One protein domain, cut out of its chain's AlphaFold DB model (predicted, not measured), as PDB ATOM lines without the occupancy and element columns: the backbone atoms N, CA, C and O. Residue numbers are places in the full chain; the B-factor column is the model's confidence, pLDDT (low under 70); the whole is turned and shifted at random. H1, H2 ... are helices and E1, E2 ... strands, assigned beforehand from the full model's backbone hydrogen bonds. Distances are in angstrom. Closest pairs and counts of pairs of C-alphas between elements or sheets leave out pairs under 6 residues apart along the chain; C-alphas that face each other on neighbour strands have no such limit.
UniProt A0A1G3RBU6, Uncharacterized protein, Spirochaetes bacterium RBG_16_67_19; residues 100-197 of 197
ATOM      1  N   GLU A 100     197.059 118.192 104.712       90.94
ATOM      2  CA  GLU A 100     197.609 117.355 105.780       90.94
ATOM      3  C   GLU A 100     196.708 116.126 105.960       90.94
ATOM      4  O   GLU A 100     195.501 116.186 105.711       90.94
ATOM      5  N   ALA A 101     197.285 114.978 106.326       86.62
ATOM      6  CA  ALA A 101     196.463 113.800 106.584       86.62
ATOM      7  C   ALA A 101     195.471 114.094 107.723       86.62
ATOM      8  O   ALA A 101     195.874 114.684 108.726       86.62
ATOM      9  N   PRO A 102     194.201 113.667 107.607       86.19
ATOM     10  CA  PRO A 102     193.242 113.839 108.686       86.19
ATOM     11  C   PRO A 102     193.746 113.149 109.958       86.19
ATOM     12  O   PRO A 102     194.056 111.955 109.936       86.19
ATOM     13  N   GLU A 103     193.815 113.898 111.058       74.88
ATOM     14  CA  GLU A 103     194.140 113.405 112.406       74.88
ATOM     15  C   GLU A 103     192.855 113.295 113.250       74.88
ATOM     16  O   GLU A 103     192.787 113.758 114.385       74.88
ATOM     17  N   GLY A 104     191.795 112.738 112.656       69.25
ATOM     18  CA  GLY A 104     190.474 112.655 113.275       69.25
ATOM     19  C   GLY A 104     190.296 111.426 114.166       69.25
ATOM     20  O   GLY A 104     190.700 110.317 113.808       69.25
ATOM     21  N   SER A 105     189.637 111.622 115.307       80.12
ATOM     22  CA  SER A 105     189.080 110.538 116.119       80.12
ATOM     23  C   SER A 105     187.965 109.824 115.356       80.12
ATOM     24  O   SER A 105     187.273 110.434 114.538       80.12
ATOM     25  N   ALA A 106     187.763 108.542 115.645       92.56
ATOM     26  CA  ALA A 106     186.617 107.828 115.106       92.56
ATOM     27  C   ALA A 106     185.294 108.427 115.612       92.56
ATOM     28  O   ALA A 106     185.223 108.943 116.730       92.56
ATOM     29  N   PHE A 107     184.255 108.342 114.788       92.44
ATOM     30  CA  PHE A 107     182.898 108.770 115.102       92.44
ATOM     31  C   PHE A 107     181.904 107.629 114.877       92.44
ATOM     32  O   PHE A 107     182.160 106.705 114.105       92.44
ATOM     33  N   ILE A 108     180.769 107.695 115.573       91.44
ATOM     34  CA  ILE A 108     179.713 106.675 115.564       91.44
ATOM     35  C   ILE A 108     178.377 107.387 115.360       91.44
ATOM     36  O   ILE A 108     178.126 108.434 115.955       91.44
ATOM     37  N   LEU A 109     177.499 106.828 114.532       87.00
ATOM     38  CA  LEU A 109     176.188 107.422 114.271       87.00
ATOM     39  C   LEU A 109     175.270 107.388 115.509       87.00
ATOM     40  O   LEU A 109     175.317 106.426 116.276       87.00
ATOM     41  N   PRO A 110     174.406 108.405 115.707       85.56
ATOM     42  CA  PRO A 110     174.189 109.585 114.856       85.56
ATOM     43  C   PRO A 110     175.153 110.755 115.132       85.56
ATOM     44  O   PRO A 110     174.988 111.829 114.557       85.56
ATOM     45  N   ALA A 111     176.138 110.584 116.016       88.06
ATOM     46  CA  ALA A 111     177.088 111.626 116.391       88.06
ATOM     47  C   ALA A 111     178.154 111.817 115.299       88.06
ATOM     48  O   ALA A 111     179.266 111.293 115.371       88.06
ATOM     49  N   VAL A 112     177.789 112.572 114.265       88.38
ATOM     50  CA  VAL A 112     178.669 112.919 113.146       88.38
ATOM     51  C   VAL A 112     179.427 114.222 113.454       88.38
ATOM     52  O   VAL A 112     178.817 115.163 113.972       88.38
ATOM     53  N   PRO A 113     180.735 114.314 113.145       89.75
ATOM     54  CA  PRO A 113     181.496 115.555 113.273       89.75
ATOM     55  C   PRO A 113     180.894 116.695 112.446       89.75
ATOM     56  O   PRO A 113     180.375 116.476 111.352       89.75
ATOM     57  N   ALA A 114     181.004 117.928 112.943       89.50
ATOM     58  CA  ALA A 114     180.469 119.099 112.248       89.50
ATOM     59  C   ALA A 114     181.144 119.354 110.887       89.50
ATOM     60  O   ALA A 114     180.497 119.891 109.998       89.50
ATOM     61  N   ASP A 115     182.408 118.944 110.728       89.94
ATOM     62  CA  ASP A 115     183.193 119.072 109.493       89.94
ATOM     63  C   ASP A 115     182.997 117.896 108.517       89.94
ATOM     64  O   ASP A 115     183.708 117.782 107.520       89.94
ATOM     65  N   PHE A 116     182.071 116.975 108.797       90.50
ATOM     66  CA  PHE A 116     181.882 115.773 107.984       90.50
ATOM     67  C   PHE A 116     181.592 116.052 106.496       90.50
ATOM     68  O   PHE A 116     182.245 115.416 105.663       90.50
ATOM     69  N   PRO A 117     180.697 116.990 106.114       90.44
ATOM     70  CA  PRO A 117     180.470 117.321 104.704       90.44
ATOM     71  C   PRO A 117     181.738 117.816 103.997       90.44
ATOM     72  O   PRO A 117     182.027 117.429 102.864       90.44
ATOM     73  N   GLU A 118     182.540 118.636 104.672       91.00
ATOM     74  CA  GLU A 118     183.816 119.126 104.161       91.00
ATOM     75  C   GLU A 118     184.803 117.969 103.975       91.00
ATOM     76  O   GLU A 118     185.426 117.858 102.918       91.00
ATOM     77  N   ARG A 119     184.887 117.048 104.944       91.69
ATOM     78  CA  ARG A 119     185.750 115.856 104.866       91.69
ATOM     79  C   ARG A 119     185.353 114.889 103.758       91.69
ATOM     80  O   ARG A 119     186.232 114.280 103.149       91.69
ATOM     81  N   LEU A 120     184.061 114.753 103.462       92.38
ATOM     82  CA  LEU A 120     183.597 113.958 102.324       92.38
ATOM     83  C   LEU A 120     184.111 114.526 100.998       92.38
ATOM     84  O   LEU A 120     184.599 113.771 100.160       92.38
ATOM     85  N   ARG A 121     184.084 115.852 100.833       91.56
ATOM     86  CA  ARG A 121     184.622 116.535  99.639       91.56
ATOM     87  C   ARG A 121     186.144 116.455  99.538       91.56
ATOM     88  O   ARG A 121     186.707 116.700  98.475       91.56
ATOM     89  N   GLU A 122     186.818 116.129 100.638       93.31
ATOM     90  CA  GLU A 122     188.261 115.913 100.662       93.31
ATOM     91  C   GLU A 122     188.684 114.496 100.263       93.31
ATOM     92  O   GLU A 122     189.877 114.279 100.046       93.31
ATOM     93  N   LEU A 123     187.753 113.538 100.145       94.19
ATOM     94  CA  LEU A 123     188.084 112.161  99.780       94.19
ATOM     95  C   LEU A 123     188.899 112.099  98.489       94.19
ATOM     96  O   LEU A 123     188.652 112.815  97.525       94.19
ATOM     97  N   LEU A 124     189.909 111.227  98.497       94.56
ATOM     98  CA  LEU A 124     190.841 111.001  97.391       94.56
ATOM     99  C   LEU A 124     191.687 112.214  96.985       94.56
ATOM    100  O   LEU A 124     192.488 112.104  96.056       94.56
ATOM    101  N   ARG A 125     191.621 113.337  97.710       93.94
ATOM    102  CA  ARG A 125     192.592 114.420  97.534       93.94
ATOM    103  C   ARG A 125     193.965 114.001  98.064       93.94
ATOM    104  O   ARG A 125     194.043 113.286  99.073       93.94
ATOM    105  N   PRO A 126     195.063 114.441  97.425       93.81
ATOM    106  CA  PRO A 126     196.405 114.182  97.923       93.81
ATOM    107  C   PRO A 126     196.604 114.743  99.330       93.81
ATOM    108  O   PRO A 126     196.278 115.900  99.602       93.81
ATOM    109  N   CYS A 127     197.200 113.943 100.211       92.94
ATOM    110  CA  CYS A 127     197.529 114.362 101.566       92.94
ATOM    111  C   CYS A 127     198.912 113.882 102.017       92.94
ATOM    112  O   CYS A 127     199.404 112.821 101.613       92.94
ATOM    113  N   ARG A 128     199.544 114.609 102.936       90.25
ATOM    114  CA  ARG A 128     200.820 114.205 103.541       90.25
ATOM    115  C   ARG A 128     200.593 113.142 104.612       90.25
ATOM    116  O   ARG A 128     200.163 113.443 105.714       90.25
ATOM    117  N   SER A 129     200.920 111.879 104.314       72.88
ATOM    118  CA  SER A 129     200.681 110.778 105.272       72.88
ATOM    119  C   SER A 129     201.553 110.838 106.537       72.88
ATOM    120  O   SER A 129     201.187 110.256 107.553       72.88
ATOM    121  N   LYS A 130     202.725 111.496 106.474       70.88
ATOM    122  CA  LYS A 130     203.646 111.736 107.602       70.88
ATOM    123  C   LYS A 130     204.489 112.990 107.348       70.88
ATOM    124  O   LYS A 130     204.981 113.158 106.234       70.88
ATOM    125  N   LYS A 131     204.808 113.752 108.407       62.41
ATOM    126  CA  LYS A 131     205.624 114.995 108.376       62.41
ATOM    127  C   LYS A 131     206.979 114.918 107.647       62.41
ATOM    128  O   LYS A 131     207.539 115.953 107.315       62.41
ATOM    129  N   ARG A 132     207.548 113.726 107.419       62.44
ATOM    130  CA  ARG A 132     208.852 113.537 106.741       62.44
ATOM    131  C   ARG A 132     208.797 112.617 105.521       62.44
ATOM    132  O   ARG A 132     209.838 112.163 105.053       62.44
ATOM    133  N   SER A 133     207.608 112.263 105.036       76.50
ATOM    134  CA  SER A 133     207.523 111.424 103.843       76.50
ATOM    135  C   SER A 133     207.625 112.285 102.592       76.50
ATOM    136  O   SER A 133     206.842 113.210 102.419       76.50
ATOM    137  N   SER A 134     208.536 111.929 101.688       85.81
ATOM    138  CA  SER A 134     208.543 112.459 100.320       85.81
ATOM    139  C   SER A 134     207.373 111.939  99.480       85.81
ATOM    140  O   SER A 134     207.220 112.355  98.338       85.81
ATOM    141  N   LYS A 135     206.556 111.022 100.018       90.75
ATOM    142  CA  LYS A 135     205.433 110.395  99.324       90.75
ATOM    143  C   LYS A 135     204.109 110.901  99.873       90.75
ATOM    144  O   LYS A 135     203.847 110.813 101.077       90.75
ATOM    145  N   LEU A 136     203.265 111.360  98.965       92.94
ATOM    146  CA  LEU A 136     201.888 111.712  99.254       92.94
ATOM    147  C   LEU A 136     201.020 110.454  99.295       92.94
ATOM    148  O   LEU A 136     201.265 109.464  98.601       92.94
ATOM    149  N   GLY A 137     200.025 110.500 100.168       93.19
ATOM    150  CA  GLY A 137     198.894 109.589 100.170       93.19
ATOM    151  C   GLY A 137     197.641 110.306  99.688       93.19
ATOM    152  O   GLY A 137     197.718 111.367  99.076       93.19
ATOM    153  N   PHE A 138     196.497 109.727 100.012       94.38
ATOM    154  CA  PHE A 138     195.176 110.213  99.665       94.38
ATOM    155  C   PHE A 138     194.269 110.139 100.882       94.38
ATOM    156  O   PHE A 138     194.338 109.170 101.647       94.38
ATOM    157  N   VAL A 139     193.420 111.143 101.060       94.81
ATOM    158  CA  VAL A 139     192.382 111.111 102.091       94.81
ATOM    159  C   VAL A 139     191.446 109.935 101.814       94.81
ATOM    160  O   VAL A 139     191.043 109.694 100.678       94.81
ATOM    161  N   SER A 140     191.128 109.176 102.854       95.44
ATOM    162  CA  SER A 140     190.259 108.004 102.764       95.44
ATOM    163  C   SER A 140     189.390 107.881 104.002       95.44
ATOM    164  O   SER A 140     189.852 108.183 105.107       95.44
ATOM    165  N   LEU A 141     188.167 107.401 103.807       96.12
ATOM    166  CA  LEU A 141     187.248 107.029 104.874       96.12
ATOM    167  C   LEU A 141     187.378 105.532 105.155       96.12
ATOM    168  O   LEU A 141     187.532 104.738 104.230       96.12
ATOM    169  N   HIS A 142     187.382 105.173 106.435       95.50
ATOM    170  CA  HIS A 142     187.520 103.802 106.920       95.50
ATOM    171  C   HIS A 142     186.396 103.492 107.900       95.50
ATOM    172  O   HIS A 142     185.901 104.394 108.579       95.50
ATOM    173  N   THR A 143     186.054 102.211 108.004       94.56
ATOM    174  CA  THR A 143     185.125 101.683 109.001       94.56
ATOM    175  C   THR A 143     185.619 100.351 109.557       94.56
ATOM    176  O   THR A 143     186.378  99.634 108.905       94.56
ATOM    177  N   ASP A 144     185.188 100.015 110.770       92.00
ATOM    178  CA  ASP A 144     185.363  98.687 111.362       92.00
ATOM    179  C   ASP A 144     184.235  97.707 110.982       92.00
ATOM    180  O   ASP A 144     184.269  96.544 111.381       92.00
ATOM    181  N   GLY A 145     183.232  98.171 110.224       86.75
ATOM    182  CA  GLY A 145     182.039  97.402 109.868       86.75
ATOM    183  C   GLY A 145     181.042  97.226 111.020       86.75
ATOM    184  O   GLY A 145     180.005  96.597 110.835       86.75
ATOM    185  N   GLN A 146     181.329  97.789 112.196       85.75
ATOM    186  CA  GLN A 146     180.476  97.762 113.389       85.75
ATOM    187  C   GLN A 146     179.848  99.135 113.680       85.75
ATOM    188  O   GLN A 146     179.231  99.332 114.726       85.75
ATOM    189  N   GLY A 147     179.970 100.080 112.743       86.19
ATOM    190  CA  GLY A 147     179.374 101.414 112.831       86.19
ATOM    191  C   GLY A 147     180.319 102.506 113.335       86.19
ATOM    192  O   GLY A 147     179.857 103.625 113.568       86.19
ATOM    193  N   SER A 148     181.616 102.213 113.480       92.06
ATOM    194  CA  SER A 148     182.651 103.215 113.741       92.06
ATOM    195  C   SER A 148     183.319 103.644 112.438       92.06
ATOM    196  O   SER A 148     183.625 102.805 111.587       92.06
ATOM    197  N   TYR A 149     183.563 104.944 112.280       94.69
ATOM    198  CA  TYR A 149     184.106 105.534 111.057       94.69
ATOM    199  C   TYR A 149     185.214 106.533 111.362       94.69
ATOM    200  O   TYR A 149     185.146 107.256 112.352       94.69
ATOM    201  N   TRP A 150     186.236 106.616 110.512       94.94
ATOM    202  CA  TRP A 150     187.302 107.608 110.668       94.94
ATOM    203  C   TRP A 150     187.972 107.952 109.341       94.94
ATOM    204  O   TRP A 150     188.110 107.119 108.442       94.94
ATOM    205  N   PHE A 151     188.448 109.190 109.238       94.88
ATOM    206  CA  PHE A 151     189.259 109.636 108.113       94.88
ATOM    207  C   PHE A 151     190.738 109.408 108.410       94.88
ATOM    208  O   PHE A 151     191.209 109.666 109.516       94.88
ATOM    209  N   LYS A 152     191.495 108.954 107.411       93.38
ATOM    210  CA  LYS A 152     192.963 108.906 107.480       93.38
ATOM    211  C   LYS A 152     193.596 109.017 106.097       93.38
ATOM    212  O   LYS A 152     192.951 108.777 105.077       93.38
ATOM    213  N   GLY A 153     194.893 109.317 106.066       92.06
ATOM    214  CA  GLY A 153     195.698 109.262 104.846       92.06
ATOM    215  C   GLY A 153     196.106 107.832 104.467       92.06
ATOM    216  O   GLY A 153     196.830 107.165 105.209       92.06
ATOM    217  N   SER A 154     195.708 107.378 103.281       91.62
ATOM    218  CA  SER A 154     196.105 106.097 102.684       91.62
ATOM    219  C   SER A 154     197.200 106.288 101.639       91.62
ATOM    220  O   SER A 154     197.132 107.171 100.797       91.62
ATOM    221  N   ARG A 155     198.239 105.446 101.643       87.56
ATOM    222  CA  ARG A 155     199.407 105.612 100.748       87.56
ATOM    223  C   ARG A 155     199.140 105.299  99.273       87.56
ATOM    224  O   ARG A 155     199.962 105.634  98.429       87.56
ATOM    225  N   ASN A 156     198.065 104.578  98.974       90.50
ATOM    226  CA  ASN A 156     197.746 104.093  97.636       90.50
ATOM    227  C   ASN A 156     196.338 104.546  97.255       90.50
ATOM    228  O   ASN A 156     195.418 104.381  98.053       90.50
ATOM    229  N   TYR A 157     196.188 105.069  96.038       93.62
ATOM    230  CA  TYR A 157     194.916 105.567  95.520       93.62
ATOM    231  C   TYR A 157     193.820 104.503  95.500       93.62
ATOM    232  O   TYR A 157     192.743 104.715  96.036       93.62
ATOM    233  N   LEU A 158     194.110 103.319  94.949       93.62
ATOM    234  CA  LEU A 158     193.126 102.239  94.839       93.62
ATOM    235  C   LEU A 158     192.699 101.722  96.210       93.62
ATOM    236  O   LEU A 158     191.548 101.347  96.391       93.62
ATOM    237  N   THR A 159     193.622 101.693  97.174       93.75
ATOM    238  CA  THR A 159     193.271 101.377  98.560       93.75
ATOM    239  C   THR A 159     192.379 102.470  99.138       93.75
ATOM    240  O   THR A 159     191.325 102.153  99.664       93.75
ATOM    241  N   ALA A 160     192.747 103.747  98.991       95.12
ATOM    242  CA  ALA A 160     191.940 104.867  99.473       95.12
ATOM    243  C   ALA A 160     190.511 104.838  98.905       95.12
ATOM    244  O   ALA A 160     189.554 104.976  99.663       95.12
ATOM    245  N   LEU A 161     190.382 104.592  97.599       96.44
ATOM    246  CA  LEU A 161     189.119 104.478  96.875       96.44
ATOM    247  C   LEU A 161     188.267 103.315  97.386       96.44
ATOM    248  O   LEU A 161     187.119 103.525  97.755       96.44
ATOM    249  N   LYS A 162     188.829 102.103  97.467       96.44
ATOM    250  CA  LYS A 162     188.090 100.909  97.911       96.44
ATOM    251  C   LYS A 162     187.621 101.002  99.358       96.44
ATOM    252  O   LYS A 162     186.478 100.667  99.643       96.44
ATOM    253  N   GLU A 163     188.488 101.468 100.250       96.56
ATOM    254  CA  GLU A 163     188.155 101.639 101.669       96.56
ATOM    255  C   GLU A 163     187.070 102.704 101.843       96.56
ATOM    256  O   GLU A 163     186.107 102.505 102.585       96.56
ATOM    257  N   SER A 164     187.171 103.801 101.082       97.06
ATOM    258  CA  SER A 164     186.148 104.846 101.106       97.06
ATOM    259  C   SER A 164     184.822 104.331 100.561       97.06
ATOM    260  O   SER A 164     183.799 104.581 101.177       97.06
ATOM    261  N   LEU A 165     184.821 103.568  99.465       97.06
ATOM    262  CA  LEU A 165     183.608 102.970  98.903       97.06
ATOM    263  C   LEU A 165     182.909 102.033  99.884       97.06
ATOM    264  O   LEU A 165     181.717 102.198 100.121       97.06
ATOM    265  N   PHE A 166     183.655 101.114 100.495       96.25
ATOM    266  CA  PHE A 166     183.127 100.220 101.525       96.25
ATOM    267  C   PHE A 166     182.538 100.998 102.716       96.25
ATOM    268  O   PHE A 166     181.442 100.710 103.200       96.25
ATOM    269  N   SER A 167     183.233 102.044 103.165       95.50
ATOM    270  CA  SER A 167     182.752 102.882 104.269       95.50
ATOM    271  C   SER A 167     181.531 103.729 103.889       95.50
ATOM    272  O   SER A 167     180.646 103.943 104.708       95.50
ATOM    273  N   LEU A 168     181.460 104.223 102.652       95.56
ATOM    274  CA  LEU A 168     180.323 105.006 102.165       95.56
ATOM    275  C   LEU A 168     179.086 104.132 101.949       95.56
ATOM    276  O   LEU A 168     177.982 104.591 102.219       95.56
ATOM    277  N   GLU A 169     179.260 102.891 101.493       93.75
ATOM    278  CA  GLU A 169     178.182 101.904 101.353       93.75
ATOM    279  C   GLU A 169     177.532 101.618 102.711       93.75
ATOM    280  O   GLU A 169     176.332 101.823 102.891       93.75
ATOM    281  N   THR A 170     178.349 101.268 103.707       92.62
ATOM    282  CA  THR A 170     177.881 101.009 105.078       92.62
ATOM    283  C   THR A 170     177.236 102.240 105.725       92.62
ATOM    284  O   THR A 170     176.216 102.116 106.407       92.62
ATOM    285  N   LEU A 171     177.758 103.445 105.466       91.75
ATOM    286  CA  LEU A 171     177.109 104.692 105.879       91.75
ATOM    287  C   LEU A 171     175.770 104.918 105.172       91.75
ATOM    288  O   LEU A 171     174.802 105.315 105.817       91.75
ATOM    289  N   ALA A 172     175.694 104.691 103.860       89.25
ATOM    290  CA  ALA A 172     174.480 104.908 103.080       89.25
ATOM    291  C   ALA A 172     173.329 103.993 103.527       89.25
ATOM    292  O   ALA A 172     172.166 104.393 103.419       89.25
ATOM    293  N   ASP A 173     173.638 102.815 104.065       86.75
ATOM    294  CA  ASP A 173     172.662 101.887 104.642       86.75
ATOM    295  C   ASP A 173     172.214 102.275 106.059       86.75
ATOM    296  O   ASP A 173     171.138 101.869 106.509       86.75
ATOM    297  N   ALA A 174     172.974 103.121 106.759       85.50
ATOM    298  CA  ALA A 174     172.620 103.567 108.096       85.50
ATOM    299  C   ALA A 174     171.446 104.564 108.076       85.50
ATOM    300  O   ALA A 174     171.491 105.638 107.474       85.50
ATOM    301  N   SER A 175     170.378 104.233 108.803       73.06
ATOM    302  CA  SER A 175     169.130 105.012 108.833       73.06
ATOM    303  C   SER A 175     169.249 106.381 109.515       73.06
ATOM    304  O   SER A 175     168.430 107.259 109.259       73.06
ATOM    305  N   ALA A 176     170.266 106.578 110.357       76.25
ATOM    306  CA  ALA A 176     170.435 107.765 111.194       76.25
ATOM    307  C   ALA A 176     171.460 108.784 110.654       76.25
ATOM    308  O   ALA A 176     171.846 109.699 111.382       76.25
ATOM    309  N   LEU A 177     171.934 108.628 109.412       81.31
ATOM    310  CA  LEU A 177     172.973 109.488 108.844       81.31
ATOM    311  C   LEU A 177     172.414 110.847 108.363       81.31
ATOM    312  O   LEU A 177     171.653 110.878 107.387       81.31
ATOM    313  N   PRO A 178     172.816 111.986 108.965       77.69
ATOM    314  CA  PRO A 178     172.546 113.300 108.386       77.69
ATOM    315  C   PRO A 178     173.236 113.442 107.021       77.69
ATOM    316  O   PRO A 178     174.362 112.994 106.832       77.69
ATOM    317  N   GLY A 179     172.564 114.064 106.048       80.69
ATOM    318  CA  GLY A 179     173.158 114.277 104.722       80.69
ATOM    319  C   GLY A 179     173.307 113.006 103.873       80.69
ATOM    320  O   GLY A 179     174.105 112.985 102.940       80.69
ATOM    321  N   ARG A 180     172.514 111.954 104.136       85.88
ATOM    322  CA  ARG A 180     172.516 110.673 103.390       85.88
ATOM    323  C   ARG A 180     172.537 110.817 101.861       85.88
ATOM    324  O   ARG A 180     173.136 109.990 101.173       85.88
ATOM    325  N   GLY A 181     171.896 111.858 101.326       87.81
ATOM    326  CA  GLY A 181     171.908 112.168  99.895       87.81
ATOM    327  C   GLY A 181     173.307 112.474  99.344       87.81
ATOM    328  O   GLY A 181     173.650 111.962  98.282       87.81
ATOM    329  N   GLU A 182     174.126 113.238 100.074       90.06
ATOM    330  CA  GLU A 182     175.504 113.587  99.680       90.06
ATOM    331  C   GLU A 182     176.401 112.343  99.695       90.06
ATOM    332  O   GLU A 182     177.094 112.065  98.719       90.06
ATOM    333  N   VAL A 183     176.286 111.517 100.740       92.62
ATOM    334  CA  VAL A 183     177.004 110.235 100.851       92.62
ATOM    335  C   VAL A 183     176.632 109.279  99.718       92.62
ATOM    336  O   VAL A 183     177.509 108.698  99.083       92.62
ATOM    337  N   SER A 184     175.338 109.157  99.409       92.56
ATOM    338  CA  SER A 184     174.860 108.289  98.324       92.56
ATOM    339  C   SER A 184     175.318 108.775  96.946       92.56
ATOM    340  O   SER A 184     175.622 107.962  96.072       92.56
ATOM    341  N   ALA A 185     175.350 110.093  96.727       92.81
ATOM    342  CA  ALA A 185     175.838 110.678  95.483       92.81
ATOM    343  C   ALA A 185     177.337 110.410  95.303       92.81
ATOM    344  O   ALA A 185     177.740 109.918  94.247       92.81
ATOM    345  N   LEU A 186     178.128 110.643  96.354       94.56
ATOM    346  CA  LEU A 186     179.569 110.421  96.344       94.56
ATOM    347  C   LEU A 186     179.922 108.942  96.163       94.56
ATOM    348  O   LEU A 186     180.781 108.617  95.351       94.56
ATOM    349  N   TYR A 187     179.211 108.027  96.829       95.69
ATOM    350  CA  TYR A 187     179.368 106.586  96.601       95.69
ATOM    351  C   TYR A 187     179.194 106.227  95.118       95.69
ATOM    352  O   TYR A 187     180.044 105.564  94.535       95.69
ATOM    353  N   ARG A 188     178.128 106.714  94.467       94.69
ATOM    354  CA  ARG A 188     177.868 106.438  93.040       94.69
ATOM    355  C   ARG A 188     178.919 107.048  92.115       94.69
ATOM    356  O   ARG A 188     179.202 106.490  91.057       94.69
ATOM    357  N   GLU A 189     179.446 108.216  92.457       94.12
ATOM    358  CA  GLU A 189     180.551 108.843  91.730       94.12
ATOM    359  C   GLU A 189     181.819 107.989  91.815       94.12
ATOM    360  O   GLU A 189     182.338 107.569  90.782       94.12
ATOM    361  N   LEU A 190     182.241 107.642  93.032       94.19
ATOM    362  CA  LEU A 190     183.444 106.847  93.265       94.19
ATOM    363  C   LEU A 190     183.330 105.416  92.715       94.19
ATOM    364  O   LEU A 190     184.323 104.852  92.259       94.19
ATOM    365  N   SER A 191     182.131 104.824  92.711       94.81
ATOM    366  CA  SER A 191     181.909 103.489  92.137       94.81
ATOM    367  C   SER A 191     182.126 103.498  90.628       94.81
ATOM    368  O   SER A 191     182.830 102.633  90.110       94.81
ATOM    369  N   ARG A 192     181.605 104.517  89.930       93.00
ATOM    370  CA  ARG A 192     181.853 104.701  88.491       93.00
ATOM    371  C   ARG A 192     183.333 104.907  88.206       93.00
ATOM    372  O   ARG A 192     183.872 104.304  87.286       93.00
ATOM    373  N   GLU A 193     184.010 105.699  89.030       90.88
ATOM    374  CA  GLU A 193     185.452 105.869  88.898       90.88
ATOM    375  C   GLU A 193     186.208 104.535  89.031       90.88
ATOM    376  O   GLU A 193     187.118 104.270  88.241       90.88
ATOM    377  N   LEU A 194     185.847 103.689  90.002       92.00
ATOM    378  CA  LEU A 194     186.496 102.392  90.198       92.00
ATOM    379  C   LEU A 194     186.303 101.455  88.997       92.00
ATOM    380  O   LEU A 194     187.236 100.736  88.645       92.00
ATOM    381  N   GLU A 195     185.123 101.459  88.375       90.38
ATOM    382  CA  GLU A 195     184.814 100.642  87.190       90.38
ATOM    383  C   GLU A 195     185.657 101.029  85.964       90.38
ATOM    384  O   GLU A 195     185.977 100.183  85.127       90.38
ATOM    385  N   GLU A 196     186.058 102.295  85.865       85.69
ATOM    386  CA  GLU A 196     186.841 102.823  84.747       85.69
ATOM    387  C   GLU A 196     188.370 102.632  84.897       85.69
ATOM    388  O   GLU A 196     189.132 102.990  83.987       85.69
ATOM    389  N   LEU A 197     188.852 102.109  86.033       84.12
ATOM    390  CA  LEU A 197     190.284 101.940  86.349       84.12
ATOM    391  C   LEU A 197     190.861 100.592  85.898       84.12
ATOM    392  O   LEU A 197     191.820 100.631  85.081       84.12
TER     393      LEU A 197
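This is residues 100 to 197 of the 197 residues of an uncharacterized protein of Spirochaetes bacterium RBG_16_67_19 (UniProt A0A1G3RBU6). A long antiparallel hairpin of strands, E2 and E3, with the short strand E1 added beside the beginning of E2, makes a small sheet, and the long helix H2 runs over E2 and E3 along the strands. From the end of H2 the chain folds back into H3, which packs on H2 and not on the sheet, while the short helix H1 only grazes the sheet and residues 100 to 115, with no named element, run past its E3 edge. The printed part has 98 residues, with three named helices and three named strands in the order H1, E1, E2, E3, H2, H3; the sheet's order is E1, E2, E3, antiparallel throughout, and the class is mixed, helices and strands. The whole is compact, with a radius of gyration of the C-alphas of 12.9 A and spans of 41 by 32 by 22 A.

Strands E1, residues 126 to 128, E2, residues 136 to 143, and E3, residues 148 to 154, form a meander, each strand the antiparallel neighbour of the one before. The hairpin of E2 and E3, at 166 degrees between directions, has N 140 and O 152 within hydrogen-bond range at 2.9 A. The pairing of E2 is staggered: its residues 138 to 143 pair with E3 and its residues 136 to 138 with E1, where N 137 and O 127 are within range at 2.8 A. Helix H2, residues 157 to 173, is on the sheet at a height of 7.9 A, over E2 and E3, and runs along the strands at 12 degrees to E3 on the local plane. The closest C-alphas of H2 and E2, those of Ser 164 and Leu 141, are 4.5 A apart. Helix H3, residues 180 to 195, is not on the sheet. It touches H2 in a helical hairpin, opposite ways at a tilt of 37 degrees, only just steep; their closest C-alphas, Ala 172 and Ser 184, are 5.8 A apart. Helix H1, residues 116 to 121, only grazes the sheet and is close to H3 but not clearly touching, with the C-alphas of Leu 120 and Val 183 closest at 7.7 A. In H1, H2 and H3 every O i to N i+4 pair is within hydrogen-bond range.

E2 is 21.8 A long from first to last C-alpha, E3 17.7 A and E1 7.1 A. H2 measures 24.3 A, from C-alpha 157 at (194.916, 105.567, 95.520) to C-alpha 173 at (172.662, 101.887, 104.642). H3 measures 22.7 A and ends with C-alpha 195 at (184.814, 100.642, 87.190). H1 is 8.8 A long and begins with C-alpha 116 at (181.882, 115.773, 107.984).

The two C-alphas farthest apart are those of Ser 134 and Ser 175, 41.0 A. The printed part has no cut and ends at residue 197, the chain's last. No link between named elements is long. The mean pLDDT of the printed part is 89.4, with residues 104, 131 and 132 under 70.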